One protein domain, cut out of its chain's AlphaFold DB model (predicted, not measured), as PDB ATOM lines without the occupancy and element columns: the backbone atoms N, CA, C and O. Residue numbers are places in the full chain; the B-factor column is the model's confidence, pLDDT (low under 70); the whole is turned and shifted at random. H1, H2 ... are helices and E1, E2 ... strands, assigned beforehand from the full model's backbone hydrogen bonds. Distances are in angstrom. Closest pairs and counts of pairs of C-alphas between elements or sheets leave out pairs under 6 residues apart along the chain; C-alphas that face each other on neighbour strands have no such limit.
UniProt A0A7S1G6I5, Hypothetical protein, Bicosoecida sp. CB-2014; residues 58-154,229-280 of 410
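AT A GLANCE: This is residues 58 to 154 and 229 to 280 of the 410 residues of the protein "Hypothetical protein" of Bicosoecida sp. CB-2014 (UniProt A0A7S1G6I5). One helix, H5, runs through the core with the other helices set round it, mostly crossed: H1 and H8 are side by side and antiparallel on one side, H6 is on the opposite side, and H2 crosses H5. H7 is at another side, opposite H3 and the tiny two-strand ribbon of E1 and E2, and residues 256 to 262 stick out. The printed part has 149 residues, with eight named helices and two named strands in the order H1, H2, E1, H3, H4, E2, H5, H6, H7, H8; the sheet order is E1 - E2, antiparallel, and the class is mostly helix. It is compact, with a radius of gyration of the C-alphas of 14.4 A, and its spans are 40 by 35 by 29 A.

HOW THE PARTS SIT: H1, residues 68 to 76, touches the hub H5, residues 137 to 148, at a shallow tilt of 11 degrees, the same way; their closest C-alphas, of His 70 and Val 138, are 6.4 A apart. H2, residues 81 to 94, is about perpendicular to H5 at 79 degrees and touches it, the closest C-alphas being those of Phe 91 and Phe 137, 6.3 A apart. E1, residues 100 to 102, and E2, residues 134 to 136, are antiparallel, with N 101 and O 135 at 2.8 A, within hydrogen-bond range. H3, residues 103 to 110, touches H6, residues 229 to 238, with the C-alphas of Leu 110 and Ala 234 closest at 5.6 A. H4, residues 116 to 123, only just touches H5, with 3 pairs of C-alphas within 8 A, closest at Leu 122 and Ala 143, 5.9 A. H5 touches H6 at a steep tilt of 49 degrees, opposite ways, with the C-alphas of Cys 148 and Arg 236 closest at 5.6 A. H7, residues 242 to 258, touches no helix. H8, residues 266 to 278, touches H1 at a shallow tilt of 24 degrees, opposite ways; the C-alphas of Gly 69 and Ile 277 are closest at 4.5 A. In H1 to H8 every O i to N i+4 pair is within hydrogen-bond range.

IN THESE COORDINATES: H1 begins at C-alpha 68 (46.485, -1.136, -9.084). H2 is 19.7 A long, H5 15.5 A, H7 24.5 A and H8 18.0 A, from first to last C-alpha. H8 ends at C-alpha 278 (52.408, 1.683, -17.525).

THE WHOLE: The C-alphas farthest apart are those of Arg 58 and Pro 260, 40.7 A. Residues 155 to 228 are not printed, and C-alphas 154 and 229 are 10.2 A apart across this cut. Of the links printed whole, none is long. pLDDT is under 70 at residues 58 to 62, 129 to 132 and 255 to 265.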
ATOM      1  N   ARG A  58      47.700 -17.095   4.499       55.75
ATOM      2  CA  ARG A  58      48.712 -16.209   3.884       55.75
ATOM      3  C   ARG A  58      48.537 -16.077   2.369       55.75
ATOM      4  O   ARG A  58      48.788 -15.007   1.835       55.75
ATOM      5  N   ARG A  59      48.052 -17.133   1.707       59.19
ATOM      6  CA  ARG A  59      47.713 -17.145   0.272       59.19
ATOM      7  C   ARG A  59      46.433 -16.364  -0.086       59.19
ATOM      8  O   ARG A  59      46.184 -16.159  -1.264       59.19
ATOM      9  N   ARG A  60      45.605 -15.952   0.890       53.31
ATOM     10  CA  ARG A  60      44.371 -15.166   0.667       53.31
ATOM     11  C   ARG A  60      44.605 -13.721   1.080       53.31
ATOM     12  O   ARG A  60      44.579 -13.393   2.264       53.31
ATOM     13  N   GLY A  61      44.829 -12.853   0.107       60.84
ATOM     14  CA  GLY A  61      45.188 -11.453   0.344       60.84
ATOM     15  C   GLY A  61      46.219 -10.919  -0.639       60.84
ATOM     16  O   GLY A  61      46.589  -9.752  -0.551       60.84
ATOM     17  N   THR A  62      46.662 -11.742  -1.581       67.44
ATOM     18  CA  THR A  62      47.755 -11.426  -2.493       67.44
ATOM     19  C   THR A  62      47.377 -10.366  -3.511       67.44
ATOM     20  O   THR A  62      48.181  -9.482  -3.784       67.44
ATOM     21  N   LEU A  63      46.111 -10.312  -3.933       72.12
ATOM     22  CA  LEU A  63      45.602  -9.173  -4.706       72.12
ATOM     23  C   LEU A  63      45.728  -7.826  -3.989       72.12
ATOM     24  O   LEU A  63      45.796  -6.798  -4.651       72.12
ATOM     25  N   ARG A  64      45.760  -7.804  -2.649       77.31
ATOM     26  CA  ARG A  64      45.968  -6.558  -1.892       77.31
ATOM     27  C   ARG A  64      47.427  -6.108  -1.891       77.31
ATOM     28  O   ARG A  64      47.682  -4.956  -1.556       77.31
ATOM     29  N   ALA A  65      48.354  -7.016  -2.195       83.25
ATOM     30  CA  ALA A  65      49.776  -6.724  -2.319       83.25
ATOM     31  C   ALA A  65      50.164  -6.321  -3.751       83.25
ATOM     32  O   ALA A  65      51.185  -5.662  -3.929       83.25
ATOM     33  N   LEU A  66      49.353  -6.682  -4.753       86.94
ATOM     34  CA  LEU A  66      49.532  -6.233  -6.131       86.94
ATOM     35  C   LEU A  66      49.211  -4.740  -6.267       86.94
ATOM     36  O   LEU A  66      48.294  -4.222  -5.626       86.94
ATOM     37  N   ASP A  67      49.944  -4.045  -7.137       88.69
ATOM     38  CA  ASP A  67      49.601  -2.674  -7.501       88.69
ATOM     39  C   ASP A  67      48.293  -2.603  -8.312       88.69
ATOM     40  O   ASP A  67      47.765  -3.591  -8.834       88.69
ATOM     41  N   ALA A  68      47.753  -1.389  -8.414       87.44
ATOM     42  CA  ALA A  68      46.485  -1.136  -9.084       87.44
ATOM     43  C   ALA A  68      46.498  -1.503 -10.580       87.44
ATOM     44  O   ALA A  68      45.459  -1.906 -11.103       87.44
ATOM     45  N   GLY A  69      47.649  -1.395 -11.256       87.88
ATOM     46  CA  GLY A  69      47.795  -1.775 -12.661       87.88
ATOM     47  C   GLY A  69      47.631  -3.279 -12.836       87.88
ATOM     48  O   GLY A  69      46.810  -3.725 -13.635       87.88
ATOM     49  N   HIS A  70      48.317  -4.068 -12.013       90.56
ATOM     50  CA  HIS A  70      48.185  -5.524 -11.991       90.56
ATOM     51  C   HIS A  70      46.755  -6.000 -11.702       90.56
ATOM     52  O   HIS A  70      46.233  -6.869 -12.406       90.56
ATOM     53  N   VAL A  71      46.078  -5.400 -10.719       90.56
ATOM     54  CA  VAL A  71      44.672  -5.727 -10.428       90.56
ATOM     55  C   VAL A  71      43.767  -5.394 -11.621       90.56
ATOM     56  O   VAL A  71      42.881  -6.185 -11.959       90.56
ATOM     57  N   ALA A  72      44.005  -4.262 -12.289       88.62
ATOM     58  CA  ALA A  72      43.233  -3.856 -13.459       88.62
ATOM     59  C   ALA A  72      43.394  -4.824 -14.639       88.62
ATOM     60  O   ALA A  72      42.424  -5.169 -15.320       88.62
ATOM     61  N   VAL A  73      44.608  -5.339 -14.846       90.44
ATOM     62  CA  VAL A  73      44.874  -6.369 -15.856       90.44
ATOM     63  C   VAL A  73      44.041  -7.620 -15.587       90.44
ATOM     64  O   VAL A  73      43.311  -8.065 -16.471       90.44
ATOM     65  N   LEU A  74      44.082  -8.163 -14.368       92.44
ATOM     66  CA  LEU A  74      43.356  -9.391 -14.016       92.44
ATOM     67  C   LEU A  74      41.838  -9.235 -14.203       92.44
ATOM     68  O   LEU A  74      41.174 -10.124 -14.748       92.44
ATOM     69  N   ARG A  75      41.290  -8.070 -13.844       90.50
ATOM     70  CA  ARG A  75      39.877  -7.739 -14.073       90.50
ATOM     71  C   ARG A  75      39.535  -7.616 -15.551       90.50
ATOM     72  O   ARG A  75      38.503  -8.144 -15.974       90.50
ATOM     73  N   ARG A  76      40.414  -7.030 -16.370       88.19
ATOM     74  CA  ARG A  76      40.255  -6.975 -17.834       88.19
ATOM     75  C   ARG A  76      40.231  -8.364 -18.471       88.19
ATOM     76  O   ARG A  76      39.491  -8.578 -19.432       88.19
ATOM     77  N   LEU A  77      40.990  -9.317 -17.929       90.00
ATOM     78  CA  LEU A  77      40.922 -10.727 -18.335       90.00
ATOM     79  C   LEU A  77      39.592 -11.395 -17.931       90.00
ATOM     80  O   LEU A  77      39.276 -12.501 -18.379       90.00
ATOM     81  N   GLY A  78      38.784 -10.727 -17.108       90.94
ATOM     82  CA  GLY A  78      37.528 -11.236 -16.581       90.94
ATOM     83  C   GLY A  78      37.725 -12.241 -15.452       90.94
ATOM     84  O   GLY A  78      36.834 -13.068 -15.250       90.94
ATOM     85  N   LEU A  79      38.868 -12.207 -14.756       93.50
ATOM     86  CA  LEU A  79      39.120 -12.996 -13.550       93.50
ATOM     87  C   LEU A  79      38.489 -12.299 -12.341       93.50
ATOM     88  O   LEU A  79      38.558 -11.078 -12.206       93.50
ATOM     89  N   THR A  80      37.843 -13.080 -11.479       93.75
ATOM     90  CA  THR A  80      37.389 -12.597 -10.165       93.75
ATOM     91  C   THR A  80      38.553 -12.549  -9.186       93.75
ATOM     92  O   THR A  80      39.565 -13.220  -9.397       93.75
ATOM     93  N   ASP A  81      38.392 -11.800  -8.098       92.50
ATOM     94  CA  ASP A  81      39.418 -11.701  -7.065       92.50
ATOM     95  C   ASP A  81      39.734 -13.098  -6.475       92.50
ATOM     96  O   ASP A  81      40.893 -13.471  -6.309       92.50
ATOM     97  N   GLU A  82      38.724 -13.950  -6.272       92.88
ATOM     98  CA  GLU A  82      38.935 -15.316  -5.774       92.88
ATOM     99  C   GLU A  82      39.676 -16.225  -6.769       92.88
ATOM    100  O   GLU A  82      40.439 -17.108  -6.368       92.88
ATOM    101  N   GLU A  83      39.445 -16.048  -8.070       95.00
ATOM    102  CA  GLU A  83      40.142 -16.811  -9.111       95.00
ATOM    103  C   GLU A  83      41.585 -16.354  -9.280       95.00
ATOM    104  O   GLU A  83      42.465 -17.192  -9.464       95.00
ATOM    105  N   ALA A  84      41.830 -15.048  -9.193       95.19
ATOM    106  CA  ALA A  84      43.174 -14.497  -9.208       95.19
ATOM    107  C   ALA A  84      43.973 -14.933  -7.967       95.19
ATOM    108  O   ALA A  84      45.113 -15.359  -8.123       95.19
ATOM    109  N   ASP A  85      43.374 -14.947  -6.771       93.81
ATOM    110  CA  ASP A  85      44.014 -15.500  -5.566       93.81
ATOM    111  C   ASP A  85      44.356 -16.995  -5.736       93.81
ATOM    112  O   ASP A  85      45.424 -17.443  -5.313       93.81
ATOM    113  N   ARG A  86      43.485 -17.783  -6.389       94.00
ATOM    114  CA  ARG A  86      43.784 -19.191  -6.707       94.00
ATOM    115  C   ARG A  86      44.957 -19.312  -7.681       94.00
ATOM    116  O   ARG A  86      45.879 -20.065  -7.398       94.00
ATOM    117  N   LEU A  87      44.939 -18.568  -8.787       95.69
ATOM    118  CA  LEU A  87      46.039 -18.583  -9.756       95.69
ATOM    119  C   LEU A  87      47.357 -18.133  -9.121       95.69
ATOM    120  O   LEU A  87      48.405 -18.674  -9.451       95.69
ATOM    121  N   HIS A  88      47.312 -17.179  -8.190       94.75
ATOM    122  CA  HIS A  88      48.494 -16.757  -7.448       94.75
ATOM    123  C   HIS A  88      49.021 -17.878  -6.546       94.75
ATOM    124  O   HIS A  88      50.228 -18.063  -6.416       94.75
ATOM    125  N   ALA A  89      48.135 -18.635  -5.895       93.25
ATOM    126  CA  ALA A  89      48.545 -19.783  -5.094       93.25
ATOM    127  C   ALA A  89      49.242 -20.862  -5.941       93.25
ATOM    128  O   ALA A  89      50.202 -21.453  -5.448       93.25
ATOM    129  N   ASP A  90      48.785 -21.076  -7.177       95.56
ATOM    130  CA  ASP A  90      49.426 -21.985  -8.131       95.56
ATOM    131  C   ASP A  90      50.771 -21.409  -8.603       95.56
ATOM    132  O   ASP A  90      51.780 -22.103  -8.571       95.56
ATOM    133  N   PHE A  91      50.828 -20.115  -8.949       95.81
ATOM    134  CA  PHE A  91      52.072 -19.421  -9.307       95.81
ATOM    135  C   PHE A  91      53.141 -19.548  -8.219       95.81
ATOM    136  O   PHE A  91      54.291 -19.822  -8.529       95.81
ATOM    137  N   TRP A  92      52.759 -19.398  -6.949       94.81
ATOM    138  CA  TRP A  92      53.673 -19.537  -5.813       94.81
ATOM    139  C   TRP A  92      54.282 -20.939  -5.709       94.81
ATOM    140  O   TRP A  92      55.408 -21.103  -5.247       94.81
ATOM    141  N   GLU A  93      53.536 -21.963  -6.125       95.25
ATOM    142  CA  GLU A  93      54.054 -23.325  -6.227       95.25
ATOM    143  C   GLU A  93      54.983 -23.475  -7.435       95.25
ATOM    144  O   GLU A  93      56.045 -24.078  -7.302       95.25
ATOM    145  N   VAL A  94      54.623 -22.885  -8.581       95.88
ATOM    146  CA  VAL A  94      55.471 -22.876  -9.783       95.88
ATOM    147  C   VAL A  94      56.814 -22.205  -9.508       95.88
ATOM    148  O   VAL A  94      57.846 -22.774  -9.830       95.88
ATOM    149  N   SER A  95      56.820 -21.027  -8.885       95.19
ATOM    150  CA  SER A  95      58.027 -20.229  -8.648       95.19
ATOM    151  C   SER A  95      58.928 -20.769  -7.534       95.19
ATOM    152  O   SER A  95      59.972 -20.183  -7.248       95.19
ATOM    153  N   GLY A  96      58.528 -21.845  -6.846       93.62
ATOM    154  CA  GLY A  96      59.234 -22.307  -5.653       93.62
ATOM    155  C   GLY A  96      59.257 -21.240  -4.555       93.62
ATOM    156  O   GLY A  96      60.286 -21.040  -3.912       93.62
ATOM    157  N   GLU A  97      58.126 -20.558  -4.358       90.12
ATOM    158  CA  GLU A  97      57.930 -19.497  -3.363       90.12
ATOM    159  C   GLU A  97      58.712 -18.198  -3.636       90.12
ATOM    160  O   GLU A  97      59.122 -17.488  -2.713       90.12
ATOM    161  N   GLN A  98      58.916 -17.880  -4.914       90.56
ATOM    162  CA  GLN A  98      59.558 -16.648  -5.377       90.56
ATOM    163  C   GLN A  98      58.542 -15.685  -6.008       90.56
ATOM    164  O   GLN A  98      57.435 -16.071  -6.394       90.56
ATOM    165  N   GLU A  99      58.918 -14.410  -6.118       89.94
ATOM    166  CA  GLU A  99      58.087 -13.366  -6.742       89.94
ATOM    167  C   GLU A  99      58.020 -13.492  -8.271       89.94
ATOM    168  O   GLU A  99      57.066 -13.021  -8.892       89.94
ATOM    169  N   THR A 100      59.008 -14.155  -8.872       92.81
ATOM    170  CA  THR A 100      59.085 -14.446 -10.303       92.81
ATOM    171  C   THR A 100      59.291 -15.942 -10.525       92.81
ATOM    172  O   THR A 100      59.878 -16.626  -9.690       92.81
ATOM    173  N   ALA A 101      58.788 -16.461 -11.641       93.81
ATOM    174  CA  ALA A 101      59.007 -17.833 -12.086       93.81
ATOM    175  C   ALA A 101      59.826 -17.820 -13.374       93.81
ATOM    176  O   ALA A 101      59.533 -17.036 -14.277       93.81
ATOM    177  N   THR A 102      60.825 -18.686 -13.495       93.38
ATOM    178  CA  THR A 102      61.561 -18.828 -14.753       93.38
ATOM    179  C   THR A 102      60.825 -19.711 -15.752       93.38
ATOM    180  O   THR A 102      59.955 -20.500 -15.371       93.38
ATOM    181  N   TYR A 103      61.184 -19.648 -17.040       92.25
ATOM    182  CA  TYR A 103      60.637 -20.587 -18.027       92.25
ATOM    183  C   TYR A 103      60.850 -22.043 -17.596       92.25
ATOM    184  O   TYR A 103      59.958 -22.882 -17.744       92.25
ATOM    185  N   ARG A 104      62.023 -22.341 -17.020       93.19
ATOM    186  CA  ARG A 104      62.346 -23.670 -16.494       93.19
ATOM    187  C   ARG A 104      61.383 -24.085 -15.389       93.19
ATOM    188  O   ARG A 104      60.880 -25.203 -15.458       93.19
ATOM    189  N   ASP A 105      61.118 -23.200 -14.432       95.56
ATOM    190  CA  ASP A 105      60.231 -23.488 -13.300       95.56
ATOM    191  C   ASP A 105      58.820 -23.834 -13.791       95.56
ATOM    192  O   ASP A 105      58.225 -24.828 -13.371       95.56
ATOM    193  N   VAL A 106      58.317 -23.077 -14.776       94.75
ATOM    194  CA  VAL A 106      57.024 -23.360 -15.410       94.75
ATOM    195  C   VAL A 106      57.049 -24.727 -16.101       94.75
ATOM    196  O   VAL A 106      56.151 -25.534 -15.875       94.75
ATOM    197  N   MET A 107      58.058 -25.033 -16.923       94.62
ATOM    198  CA  MET A 107      58.110 -26.320 -17.639       94.62
ATOM    199  C   MET A 107      58.238 -27.520 -16.692       94.62
ATOM    200  O   MET A 107      57.589 -28.545 -16.915       94.62
ATOM    201  N   GLU A 108      59.029 -27.389 -15.623       95.31
ATOM    202  CA  GLU A 108      59.192 -28.420 -14.597       95.31
ATOM    203  C   GLU A 108      57.877 -28.671 -13.851       95.31
ATOM    204  O   GLU A 108      57.443 -29.819 -13.755       95.31
ATOM    205  N   HIS A 109      57.186 -27.611 -13.422       96.25
ATOM    206  CA  HIS A 109      55.886 -27.729 -12.758       96.25
ATOM    207  C   HIS A 109      54.814 -28.370 -13.658       96.25
ATOM    208  O   HIS A 109      53.973 -29.157 -13.203       96.25
ATOM    209  N   LEU A 110      54.835 -28.050 -14.956       95.50
ATOM    210  CA  LEU A 110      53.918 -28.630 -15.936       95.50
ATOM    211  C   LEU A 110      54.234 -30.091 -16.272       95.50
ATOM    212  O   LEU A 110      53.358 -30.770 -16.808       95.50
ATOM    213  N   GLU A 111      55.442 -30.569 -15.958       95.50
ATOM    214  CA  GLU A 111      55.963 -31.881 -16.362       95.50
ATOM    215  C   GLU A 111      55.955 -32.061 -17.894       95.50
ATOM    216  O   GLU A 111      55.725 -33.155 -18.415       95.50
ATOM    217  N   VAL A 112      56.190 -30.971 -18.633       91.75
ATOM    218  CA  VAL A 112      56.232 -30.962 -20.103       91.75
ATOM    219  C   VAL A 112      57.646 -30.641 -20.564       91.75
ATOM    220  O   VAL A 112      58.336 -29.799 -19.990       91.75
ATOM    221  N   ALA A 113      58.096 -31.315 -21.622       90.12
ATOM    222  CA  ALA A 113      59.389 -31.019 -22.216       90.12
ATOM    223  C   ALA A 113      59.426 -29.569 -22.744       90.12
ATOM    224  O   ALA A 113      58.466 -29.134 -23.390       90.12
ATOM    225  N   PRO A 114      60.537 -28.836 -22.543       88.56
ATOM    226  CA  PRO A 114      60.723 -27.529 -23.150       88.56
ATOM    227  C   PRO A 114      60.474 -27.580 -24.660       88.56
ATOM    228  O   PRO A 114      60.974 -28.466 -25.356       88.56
ATOM    229  N   SER A 115      59.715 -26.618 -25.174       86.44
ATOM    230  CA  SER A 115      59.420 -26.508 -26.601       86.44
ATOM    231  C   SER A 115      59.482 -25.053 -27.039       86.44
ATOM    232  O   SER A 115      59.155 -24.154 -26.271       86.44
ATOM    233  N   LEU A 116      59.840 -24.813 -28.302       84.25
ATOM    234  CA  LEU A 116      59.859 -23.450 -28.837       84.25
ATOM    235  C   LEU A 116      58.450 -22.828 -28.845       84.25
ATOM    236  O   LEU A 116      58.309 -21.612 -28.776       84.25
ATOM    237  N   LEU A 117      57.392 -23.649 -28.892       85.88
ATOM    238  CA  LEU A 117      56.025 -23.168 -28.703       85.88
ATOM    239  C   LEU A 117      55.820 -22.592 -27.298       85.88
ATOM    240  O   LEU A 117      55.277 -21.498 -27.182       85.88
ATOM    241  N   ALA A 118      56.225 -23.322 -26.256       89.06
ATOM    242  CA  ALA A 118      56.109 -22.852 -24.879       89.06
ATOM    243  C   ALA A 118      56.958 -21.598 -24.657       89.06
ATOM    244  O   ALA A 118      56.467 -20.627 -24.089       89.06
ATOM    245  N   GLU A 119      58.186 -21.595 -25.176       87.31
ATOM    246  CA  GLU A 119      59.090 -20.446 -25.131       87.31
ATOM    247  C   GLU A 119      58.474 -19.221 -25.815       87.31
ATOM    248  O   GLU A 119      58.453 -18.143 -25.233       87.31
ATOM    249  N   ARG A 120      57.885 -19.372 -27.011       86.19
ATOM    250  CA  ARG A 120      57.196 -18.261 -27.683       86.19
ATOM    251  C   ARG A 120      55.944 -17.820 -26.946       86.19
ATOM    252  O   ARG A 120      55.728 -16.623 -26.814       86.19
ATOM    253  N   LEU A 121      55.106 -18.745 -26.487       87.06
ATOM    254  CA  LEU A 121      53.876 -18.410 -25.769       87.06
ATOM    255  C   LEU A 121      54.183 -17.587 -24.516       87.06
ATOM    256  O   LEU A 121      53.593 -16.527 -24.322       87.06
ATOM    257  N   LEU A 122      55.109 -18.078 -23.693       88.38
ATOM    258  CA  LEU A 122      55.497 -17.437 -22.443       88.38
ATOM    259  C   LEU A 122      56.301 -16.161 -22.712       88.38
ATOM    260  O   LEU A 122      56.000 -15.124 -22.136       88.38
ATOM    261  N   GLY A 123      57.220 -16.195 -23.674       85.94
ATOM    262  CA  GLY A 123      58.020 -15.038 -24.070       85.94
ATOM    263  C   GLY A 123      57.242 -13.946 -24.804       85.94
ATOM    264  O   GLY A 123      57.741 -12.832 -24.916       85.94
ATOM    265  N   THR A 124      56.021 -14.203 -25.301       83.25
ATOM    266  CA  THR A 124      55.221 -13.105 -25.872       83.25
ATOM    267  C   THR A 124      54.532 -12.256 -24.804       83.25
ATOM    268  O   THR A 124      54.023 -11.176 -25.107       83.25
ATOM    269  N   VAL A 125      54.492 -12.729 -23.560       83.38
ATOM    270  CA  VAL A 125      53.902 -12.007 -22.435       83.38
ATOM    271  C   VAL A 125      55.018 -11.421 -21.581       83.38
ATOM    272  O   VAL A 125      55.202 -11.798 -20.435       83.38
ATOM    273  N   ASP A 126      55.758 -10.504 -22.194       83.12
ATOM    274  CA  ASP A 126      56.705  -9.617 -21.523       83.12
ATOM    275  C   ASP A 126      56.029  -8.247 -21.370       83.12
ATOM    276  O   ASP A 126      55.905  -7.454 -22.319       83.12
ATOM    277  N   LEU A 127      55.435  -8.035 -20.198       77.12
ATOM    278  CA  LEU A 127      54.609  -6.868 -19.920       77.12
ATOM    279  C   LEU A 127      55.432  -5.731 -19.331       77.12
ATOM    280  O   LEU A 127      55.164  -4.568 -19.652       77.12
ATOM    281  N   ASP A 128      56.412  -6.063 -18.499       71.31
ATOM    282  CA  ASP A 128      57.252  -5.100 -17.800       71.31
ATOM    283  C   ASP A 128      58.570  -4.791 -18.536       71.31
ATOM    284  O   ASP A 128      59.252  -3.825 -18.186       71.31
ATOM    285  N   GLY A 129      58.879  -5.508 -19.623       67.69
ATOM    286  CA  GLY A 129      60.110  -5.320 -20.387       67.69
ATOM    287  C   GLY A 129      61.339  -5.817 -19.635       67.69
ATOM    288  O   GLY A 129      62.451  -5.371 -19.938       67.69
ATOM    289  N   CYS A 130      61.158  -6.667 -18.619       65.94
ATOM    290  CA  CYS A 130      62.262  -7.338 -17.967       65.94
ATOM    291  C   CYS A 130      62.902  -8.293 -18.977       65.94
ATOM    292  O   CYS A 130      62.448  -9.414 -19.182       65.94
ATOM    293  N   ASP A 131      63.999  -7.841 -19.590       59.22
ATOM    294  CA  ASP A 131      64.899  -8.669 -20.392       59.22
ATOM    295  C   ASP A 131      65.435  -9.820 -19.514       59.22
ATOM    296  O   ASP A 131      66.476  -9.707 -18.859       59.22
ATOM    297  N   GLY A 132      64.708 -10.933 -19.444       60.91
ATOM    298  CA  GLY A 132      65.023 -12.008 -18.517       60.91
ATOM    299  C   GLY A 132      64.187 -13.259 -18.729       60.91
ATOM    300  O   GLY A 132      63.053 -13.224 -19.186       60.91
ATOM    301  N   ASP A 133      64.763 -14.393 -18.346       79.38
ATOM    302  CA  ASP A 133      64.080 -15.686 -18.248       79.38
ATOM    303  C   ASP A 133      63.181 -15.739 -16.995       79.38
ATOM    304  O   ASP A 133      63.133 -16.758 -16.326       79.38
ATOM    305  N   ALA A 134      62.565 -14.622 -16.591       89.88
ATOM    306  CA  ALA A 134      61.805 -14.490 -15.351       89.88
ATOM    307  C   ALA A 134      60.460 -13.820 -15.632       89.88
ATOM    308  O   ALA A 134      60.403 -12.800 -16.305       89.88
ATOM    309  N   MET A 135      59.394 -14.403 -15.097       92.69
ATOM    310  CA  MET A 135      58.013 -14.027 -15.352       92.69
ATOM    311  C   MET A 135      57.310 -13.714 -14.034       92.69
ATOM    312  O   MET A 135      57.338 -14.511 -13.093       92.69
ATOM    313  N   SER A 136      56.654 -12.565 -13.961       93.56
ATOM    314  CA  SER A 136      55.804 -12.187 -12.834       93.56
ATOM    315  C   SER A 136      54.500 -12.999 -12.799       93.56
ATOM    316  O   SER A 136      54.072 -13.606 -13.785       93.56
ATOM    317  N   PHE A 137      53.801 -12.965 -11.661       94.50
ATOM    318  CA  PHE A 137      52.477 -13.582 -11.537       94.50
ATOM    319  C   PHE A 137      51.497 -13.117 -12.627       94.50
ATOM    320  O   PHE A 137      50.779 -13.934 -13.211       94.50
ATOM    321  N   VAL A 138      51.449 -11.810 -12.906       94.25
ATOM    322  CA  VAL A 138      50.487 -11.249 -13.866       94.25
ATOM    323  C   VAL A 138      50.810 -11.676 -15.290       94.25
ATOM    324  O   VAL A 138      49.891 -11.990 -16.047       94.25
ATOM    325  N   GLU A 139      52.087 -11.765 -15.644       93.75
ATOM    326  CA  GLU A 139      52.512 -12.277 -16.946       93.75
ATOM    327  C   GLU A 139      52.137 -13.746 -17.119       93.75
ATOM    328  O   GLU A 139      51.528 -14.100 -18.133       93.75
ATOM    329  N   LEU A 140      52.356 -14.588 -16.100       94.50
ATOM    330  CA  LEU A 140      51.918 -15.982 -16.167       94.50
ATOM    331  C   LEU A 140      50.393 -16.079 -16.279       94.50
ATOM    332  O   LEU A 140      49.880 -16.871 -17.072       94.50
ATOM    333  N   ALA A 141      49.653 -15.261 -15.528       95.19
ATOM    334  CA  ALA A 141      48.195 -15.231 -15.583       95.19
ATOM    335  C   ALA A 141      47.681 -14.803 -16.968       95.19
ATOM    336  O   ALA A 141      46.731 -15.402 -17.481       95.19
ATOM    337  N   VAL A 142      48.315 -13.812 -17.600       93.25
ATOM    338  CA  VAL A 142      47.995 -13.372 -18.964       93.25
ATOM    339  C   VAL A 142      48.347 -14.466 -19.975       93.25
ATOM    340  O   VAL A 142      47.495 -14.799 -20.798       93.25
ATOM    341  N   ALA A 143      49.526 -15.086 -19.892       92.62
ATOM    342  CA  ALA A 143      49.927 -16.183 -20.777       92.62
ATOM    343  C   ALA A 143      48.971 -17.380 -20.672       92.62
ATOM    344  O   ALA A 143      48.477 -17.892 -21.684       92.62
ATOM    345  N   CYS A 144      48.617 -17.766 -19.444       93.75
ATOM    346  CA  CYS A 144      47.606 -18.783 -19.201       93.75
ATOM    347  C   CYS A 144      46.254 -18.345 -19.756       93.75
ATOM    348  O   CYS A 144      45.598 -19.126 -20.429       93.75
ATOM    349  N   TRP A 145      45.821 -17.100 -19.560       93.50
ATOM    350  CA  TRP A 145      44.556 -16.643 -20.126       93.50
ATOM    351  C   TRP A 145      44.546 -16.718 -21.654       93.50
ATOM    352  O   TRP A 145      43.551 -17.174 -22.222       93.50
ATOM    353  N   LEU A 146      45.628 -16.326 -22.331       88.75
ATOM    354  CA  LEU A 146      45.735 -16.368 -23.791       88.75
ATOM    355  C   LEU A 146      45.466 -17.766 -24.337       88.75
ATOM    356  O   LEU A 146      44.620 -17.921 -25.225       88.75
ATOM    357  N   PHE A 147      46.125 -18.758 -23.736       88.31
ATOM    358  CA  PHE A 147      46.087 -20.143 -24.177       88.31
ATOM    359  C   PHE A 147      44.914 -20.912 -23.568       88.31
ATOM    360  O   PHE A 147      44.097 -21.470 -24.286       88.31
ATOM    361  N   CYS A 148      44.763 -20.910 -22.246       91.75
ATOM    362  CA  CYS A 148      43.812 -21.736 -21.508       91.75
ATOM    363  C   CYS A 148      42.359 -21.284 -21.646       91.75
ATOM    364  O   CYS A 148      41.468 -22.120 -21.529       91.75
ATOM    365  N   SER A 149      42.074 -20.004 -21.915       90.19
ATOM    366  CA  SER A 149      40.684 -19.540 -22.085       90.19
ATOM    367  C   SER A 149      40.117 -19.769 -23.493       90.19
ATOM    368  O   SER A 149      38.984 -19.360 -23.781       90.19
ATOM    369  N   LEU A 150      40.874 -20.438 -24.369       85.25
ATOM    370  CA  LEU A 150      40.376 -20.915 -25.654       85.25
ATOM    371  C   LEU A 150      39.231 -21.911 -25.426       85.25
ATOM    372  O   LEU A 150      39.258 -22.758 -24.530       85.25
ATOM    373  N   GLY A 151      38.146 -21.720 -26.175       71.88
ATOM    374  CA  GLY A 151      36.869 -22.356 -25.882       71.88
ATOM    375  C   GLY A 151      36.749 -23.785 -26.384       71.88
ATOM    376  O   GLY A 151      35.924 -24.535 -25.863       71.88
ATOM    377  N   SER A 152      37.544 -24.131 -27.389       81.19
ATOM    378  CA  SER A 152      37.544 -25.423 -28.052       81.19
ATOM    379  C   SER A 152      38.969 -25.849 -28.400       81.19
ATOM    380  O   SER A 152      39.855 -25.012 -28.564       81.19
ATOM    381  N   ALA A 153      39.189 -27.158 -28.546       79.62
ATOM    382  CA  ALA A 153      40.460 -27.680 -29.045       79.62
ATOM    383  C   ALA A 153      40.765 -27.170 -30.469       79.62
ATOM    384  O   ALA A 153      41.924 -26.957 -30.803       79.62
ATOM    385  N   ASP A 154      39.736 -26.895 -31.275       85.00
ATOM    386  CA  ASP A 154      39.886 -26.350 -32.629       85.00
ATOM    387  C   ASP A 154      40.491 -24.933 -32.643       85.00
ATOM    388  O   ASP A 154      41.068 -24.517 -33.648       85.00
ATOM    389  N   PHE A 229      48.837 -29.407 -27.908       90.50
ATOM    390  CA  PHE A 229      47.705 -29.862 -27.108       90.50
ATOM    391  C   PHE A 229      48.148 -30.374 -25.736       90.50
ATOM    392  O   PHE A 229      47.455 -30.120 -24.753       90.50
ATOM    393  N   GLU A 230      49.296 -31.051 -25.638       91.88
ATOM    394  CA  GLU A 230      49.862 -31.458 -24.349       91.88
ATOM    395  C   GLU A 230      50.207 -30.254 -23.478       91.88
ATOM    396  O   GLU A 230      49.756 -30.205 -22.334       91.88
ATOM    397  N   LEU A 231      50.902 -29.251 -24.026       90.94
ATOM    398  CA  LEU A 231      51.200 -28.005 -23.319       90.94
ATOM    399  C   LEU A 231      49.917 -27.304 -22.850       90.94
ATOM    400  O   LEU A 231      49.803 -26.939 -21.681       90.94
ATOM    401  N   PHE A 232      48.924 -27.161 -23.733       91.31
ATOM    402  CA  PHE A 232      47.623 -26.573 -23.398       91.31
ATOM    403  C   PHE A 232      46.925 -27.324 -22.257       91.31
ATOM    404  O   PHE A 232      46.463 -26.715 -21.292       91.31
ATOM    405  N   ASN A 233      46.862 -28.653 -22.343       93.19
ATOM    406  CA  ASN A 233      46.218 -29.486 -21.333       93.19
ATOM    407  C   ASN A 233      47.000 -29.505 -20.015       93.19
ATOM    408  O   ASN A 233      46.395 -29.646 -18.953       93.19
ATOM    409  N   ALA A 234      48.329 -29.411 -20.057       94.88
ATOM    410  CA  ALA A 234      49.158 -29.309 -18.863       94.88
ATOM    411  C   ALA A 234      48.916 -27.970 -18.163       94.88
ATOM    412  O   ALA A 234      48.531 -27.977 -16.996       94.88
ATOM    413  N   LEU A 235      49.017 -26.852 -18.894       94.00
ATOM    414  CA  LEU A 235      48.740 -25.508 -18.376       94.00
ATOM    415  C   LEU A 235      47.360 -25.441 -17.719       94.00
ATOM    416  O   LEU A 235      47.245 -25.028 -16.571       94.00
ATOM    417  N   ARG A 236      46.314 -25.913 -18.408       94.25
ATOM    418  CA  ARG A 236      44.942 -25.883 -17.880       94.25
ATOM    419  C   ARG A 236      44.745 -26.707 -16.621       94.25
ATOM    420  O   ARG A 236      44.000 -26.289 -15.740       94.25
ATOM    421  N   ARG A 237      45.341 -27.899 -16.558       95.38
ATOM    422  CA  ARG A 237      45.135 -28.822 -15.434       95.38
ATOM    423  C   ARG A 237      45.954 -28.432 -14.214       95.38
ATOM    424  O   ARG A 237      45.442 -28.557 -13.107       95.38
ATOM    425  N   LYS A 238      47.203 -28.010 -14.424       96.56
ATOM    426  CA  LYS A 238      48.164 -27.705 -13.359       96.56
ATOM    427  C   LYS A 238      47.987 -26.291 -12.811       96.56
ATOM    428  O   LYS A 238      48.058 -26.111 -11.607       96.56
ATOM    429  N   ILE A 239      47.679 -25.321 -13.671       96.00
ATOM    430  CA  ILE A 239      47.486 -23.922 -13.278       96.00
ATOM    431  C   ILE A 239      45.995 -23.598 -13.387       96.00
ATOM    432  O   ILE A 239      45.413 -23.686 -14.463       96.00
ATOM    433  N   GLY A 240      45.335 -23.252 -12.285       94.88
ATOM    434  CA  GLY A 240      43.920 -22.871 -12.194       94.88
ATOM    435  C   GLY A 240      42.912 -24.026 -12.254       94.88
ATOM    436  O   GLY A 240      41.851 -23.960 -11.615       94.88
ATOM    437  N   GLY A 241      43.232 -25.092 -12.989       95.38
ATOM    438  CA  GLY A 241      42.381 -26.262 -13.190       95.38
ATOM    439  C   GLY A 241      41.307 -26.069 -14.270       95.38
ATOM    440  O   GLY A 241      40.859 -24.958 -14.568       95.38
ATOM    441  N   ASP A 242      40.823 -27.181 -14.833       94.50
ATOM    442  CA  ASP A 242      39.911 -27.168 -15.989       94.50
ATOM    443  C   ASP A 242      38.627 -26.369 -15.752       94.50
ATOM    444  O   ASP A 242      38.169 -25.645 -16.635       94.50
ATOM    445  N   VAL A 243      38.061 -26.468 -14.545       95.12
ATOM    446  CA  VAL A 243      36.800 -25.802 -14.187       95.12
ATOM    447  C   VAL A 243      36.943 -24.283 -14.236       95.12
ATOM    448  O   VAL A 243      36.052 -23.605 -14.749       95.12
ATOM    449  N   LEU A 244      38.056 -23.741 -13.733       95.50
ATOM    450  CA  LEU A 244      38.316 -22.301 -13.772       95.50
ATOM    451  C   LEU A 244      38.379 -21.835 -15.226       95.50
ATOM    452  O   LEU A 244      37.653 -20.922 -15.622       95.50
ATOM    453  N   TRP A 245      39.173 -22.514 -16.055       95.00
ATOM    454  CA  TRP A 245      39.353 -22.113 -17.447       95.00
ATOM    455  C   TRP A 245      38.104 -22.303 -18.306       95.00
ATOM    456  O   TRP A 245      37.872 -21.513 -19.217       95.00
ATOM    457  N   GLU A 246      37.242 -23.278 -18.007       93.50
ATOM    458  CA  GLU A 246      35.921 -23.386 -18.634       93.50
ATOM    459  C   GLU A 246      35.023 -22.178 -18.323       93.50
ATOM    460  O   GLU A 246      34.356 -21.654 -19.225       93.50
ATOM    461  N   LEU A 247      35.017 -21.712 -17.069       93.62
ATOM    462  CA  LEU A 247      34.249 -20.539 -16.641       93.62
ATOM    463  C   LEU A 247      34.792 -19.252 -17.269       93.62
ATOM    464  O   LEU A 247      34.013 -18.447 -17.794       93.62
ATOM    465  N   VAL A 248      36.114 -19.079 -17.271       93.38
ATOM    466  CA  VAL A 248      36.790 -17.939 -17.905       93.38
ATOM    467  C   VAL A 248      36.556 -17.949 -19.416       93.38
ATOM    468  O   VAL A 248      36.168 -16.928 -19.981       93.38
ATOM    469  N   ALA A 249      36.664 -19.102 -20.083       91.12
ATOM    470  CA  ALA A 249      36.365 -19.230 -21.508       91.12
ATOM    471  C   ALA A 249      34.895 -18.892 -21.821       91.12
ATOM    472  O   ALA A 249      34.593 -18.239 -22.823       91.12
ATOM    473  N   ALA A 250      33.955 -19.294 -20.956       90.00
ATOM    474  CA  ALA A 250      32.548 -18.931 -21.101       90.00
ATOM    475  C   ALA A 250      32.318 -17.418 -20.960       90.00
ATOM    476  O   ALA A 250      31.519 -16.862 -21.718       90.00
ATOM    477  N   ARG A 251      33.024 -16.748 -20.041       89.12
ATOM    478  CA  ARG A 251      33.015 -15.282 -19.916       89.12
ATOM    479  C   ARG A 251      33.621 -14.613 -21.144       89.12
ATOM    480  O   ARG A 251      32.955 -13.779 -21.752       89.12
ATOM    481  N   ARG A 252      34.814 -15.043 -21.573       86.88
ATOM    482  CA  ARG A 252      35.496 -14.538 -22.775       86.88
ATOM    483  C   ARG A 252      34.573 -14.587 -23.992       86.88
ATOM    484  O   ARG A 252      34.362 -13.562 -24.628       86.88
ATOM    485  N   ARG A 253      33.907 -15.722 -24.245       83.06
ATOM    486  CA  ARG A 253      32.941 -15.862 -25.354       83.06
ATOM    487  C   ARG A 253      31.790 -14.856 -25.293       83.06
ATOM    488  O   ARG A 253      31.412 -14.315 -26.331       83.06
ATOM    489  N   ARG A 254      31.237 -14.581 -24.105       81.19
ATOM    490  CA  ARG A 254      30.164 -13.579 -23.930       81.19
ATOM    491  C   ARG A 254      30.652 -12.172 -24.271       81.19
ATOM    492  O   ARG A 254      29.940 -11.445 -24.956       81.19
ATOM    493  N   HIS A 255      31.871 -11.823 -23.860       69.75
ATOM    494  CA  HIS A 255      32.476 -10.532 -24.190       69.75
ATOM    495  C   HIS A 255      32.813 -10.410 -25.683       69.75
ATOM    496  O   HIS A 255      32.501  -9.391 -26.293       69.75
ATOM    497  N   THR A 256      33.358 -11.459 -26.308       64.06
ATOM    498  CA  THR A 256      33.679 -11.460 -27.747       64.06
ATOM    499  C   THR A 256      32.427 -11.476 -28.628       64.06
ATOM    500  O   THR A 256      32.411 -10.864 -29.685       64.06
ATOM    501  N   THR A 257      31.333 -12.108 -28.199       55.41
ATOM    502  CA  THR A 257      30.068 -12.067 -28.961       55.41
ATOM    503  C   THR A 257      29.421 -10.676 -28.904       55.41
ATOM    504  O   THR A 257      28.764 -10.264 -29.855       55.41
ATOM    505  N   ALA A 258      29.647  -9.921 -27.821       48.88
ATOM    506  CA  ALA A 258      29.213  -8.529 -27.700       48.88
ATOM    507  C   ALA A 258      30.104  -7.536 -28.476       48.88
ATOM    508  O   ALA A 258      29.652  -6.443 -28.813       48.88
ATOM    509  N   GLN A 259      31.353  -7.906 -28.782       44.78
ATOM    510  CA  GLN A 259      32.272  -7.141 -29.625       44.78
ATOM    511  C   GLN A 259      32.896  -8.063 -30.686       44.78
ATOM    512  O   GLN A 259      33.966  -8.620 -30.444       44.78
ATOM    513  N   PRO A 260      32.277  -8.208 -31.874       37.72
ATOM    514  CA  PRO A 260      32.671  -9.181 -32.903       37.72
ATOM    515  C   PRO A 260      34.031  -8.902 -33.574       37.72
ATOM    516  O   PRO A 260      34.373  -9.531 -34.574       37.72
ATOM    517  N   GLN A 261      34.845  -7.998 -33.025       39.28
ATOM    518  CA  GLN A 261      36.232  -7.818 -33.437       39.28
ATOM    519  C   GLN A 261      37.063  -9.008 -32.917       39.28
ATOM    520  O   GLN A 261      37.593  -8.967 -31.815       39.28
ATOM    521  N   HIS A 262      37.119 -10.066 -33.727       45.44
ATOM    522  CA  HIS A 262      38.098 -11.158 -33.792       45.44
ATOM    523  C   HIS A 262      38.631 -11.770 -32.464       45.44
ATOM    524  O   HIS A 262      39.335 -11.105 -31.703       45.44
ATOM    525  N   PRO A 263      38.497 -13.099 -32.259       45.91
ATOM    526  CA  PRO A 263      39.212 -13.849 -31.212       45.91
ATOM    527  C   PRO A 263      40.748 -13.675 -31.206       45.91
ATOM    528  O   PRO A 263      41.386 -14.001 -30.206       45.91
ATOM    529  N   SER A 264      41.329 -13.148 -32.293       54.78
ATOM    530  CA  SER A 264      42.782 -13.058 -32.537       54.78
ATOM    531  C   SER A 264      43.449 -11.767 -32.116       54.78
ATOM    532  O   SER A 264      44.669 -11.694 -32.203       54.78
ATOM    533  N   ASN A 265      42.737 -10.739 -31.649       68.69
ATOM    534  CA  ASN A 265      43.448  -9.515 -31.270       68.69
ATOM    535  C   ASN A 265      44.008  -9.583 -29.843       68.69
ATOM    536  O   ASN A 265      43.957  -8.618 -29.083       68.69
ATOM    537  N   TRP A 266      44.549 -10.743 -29.477       78.44
ATOM    538  CA  TRP A 266      45.272 -10.926 -28.231       78.44
ATOM    539  C   TRP A 266      46.471  -9.976 -28.142       78.44
ATOM    540  O   TRP A 266      46.742  -9.456 -27.071       78.44
ATOM    541  N   ARG A 267      47.096  -9.620 -29.271       80.38
ATOM    542  CA  ARG A 267      48.113  -8.559 -29.331       80.38
ATOM    543  C   ARG A 267      47.556  -7.181 -28.981       80.38
ATOM    544  O   ARG A 267      48.211  -6.399 -28.303       80.38
ATOM    545  N   ARG A 268      46.328  -6.848 -29.399       82.38
ATOM    546  CA  ARG A 268      45.642  -5.638 -28.908       82.38
ATOM    547  C   ARG A 268      45.351  -5.729 -27.419       82.38
ATOM    548  O   ARG A 268      45.511  -4.717 -26.751       82.38
ATOM    549  N   LEU A 269      44.949  -6.891 -26.908       83.06
ATOM    550  CA  LEU A 269      44.806  -7.071 -25.466       83.06
ATOM    551  C   LEU A 269      46.141  -6.842 -24.757       83.06
ATOM    552  O   LEU A 269      46.159  -6.060 -23.823       83.06
ATOM    553  N   LEU A 270      47.245  -7.426 -25.229       85.88
ATOM    554  CA  LEU A 270      48.574  -7.199 -24.662       85.88
ATOM    555  C   LEU A 270      48.976  -5.727 -24.709       85.88
ATOM    556  O   LEU A 270      49.457  -5.206 -23.714       85.88
ATOM    557  N   ARG A 271      48.701  -5.018 -25.812       86.25
ATOM    558  CA  ARG A 271      48.904  -3.561 -25.882       86.25
ATOM    559  C   ARG A 271      48.096  -2.822 -24.813       86.25
ATOM    560  O   ARG A 271      48.638  -1.938 -24.168       86.25
ATOM    561  N   LEU A 272      46.830  -3.189 -24.611       84.31
ATOM    562  CA  LEU A 272      45.977  -2.581 -23.582       84.31
ATOM    563  C   LEU A 272      46.457  -2.910 -22.161       84.31
ATOM    564  O   LEU A 272      46.517  -2.029 -21.314       84.31
ATOM    565  N   VAL A 273      46.825  -4.165 -21.917       87.12
ATOM    566  CA  VAL A 273      47.371  -4.650 -20.644       87.12
ATOM    567  C   VAL A 273      48.669  -3.918 -20.314       87.12
ATOM    568  O   VAL A 273      48.808  -3.396 -19.215       87.12
ATOM    569  N   LYS A 274      49.571  -3.788 -21.291       87.38
ATOM    570  CA  LYS A 274      50.812  -3.030 -21.145       87.38
ATOM    571  C   LYS A 274      50.538  -1.566 -20.807       87.38
ATOM    572  O   LYS A 274      51.107  -1.049 -19.854       87.38
ATOM    573  N   THR A 275      49.592  -0.924 -21.498       85.69
ATOM    574  CA  THR A 275      49.202   0.451 -21.149       85.69
ATOM    575  C   THR A 275      48.571   0.557 -19.763       85.69
ATOM    576  O   THR A 275      48.756   1.570 -19.096       85.69
ATOM    577  N   ASP A 276      47.834  -0.453 -19.297       83.75
ATOM    578  CA  ASP A 276      47.272  -0.442 -17.945       83.75
ATOM    579  C   ASP A 276      48.382  -0.559 -16.891       83.75
ATOM    580  O   ASP A 276      48.330   0.158 -15.899       83.75
ATOM    581  N   ILE A 277      49.414  -1.372 -17.120       84.31
ATOM    582  CA  ILE A 277      50.579  -1.459 -16.224       84.31
ATOM    583  C   ILE A 277      51.343  -0.130 -16.214       84.31
ATOM    584  O   ILE A 277      51.538   0.460 -15.152       84.31
ATOM    585  N   GLU A 278      51.677   0.412 -17.389       85.50
ATOM    586  CA  GLU A 278      52.408   1.683 -17.525       85.50
ATOM    587  C   GLU A 278      51.653   2.877 -16.915       85.50
ATOM    588  O   GLU A 278      52.265   3.814 -16.402       85.50
ATOM    589  N   THR A 279      50.316   2.861 -16.956       84.19
ATOM    590  CA  THR A 279      49.474   3.936 -16.404       84.19
ATOM    591  C   THR A 279      48.976   3.668 -14.984       84.19
ATOM    592  O   THR A 279      48.228   4.487 -14.453       84.19
ATOM    593  N   GLY A 280      49.347   2.547 -14.358       80.50
ATOM    594  CA  GLY A 280      48.867   2.171 -13.023       80.50
ATOM    595  C   GLY A 280      47.354   1.913 -12.956       80.50
ATOM    596  O   GLY A 280      46.712   2.217 -11.952       80.50
TER     597      GLY A 280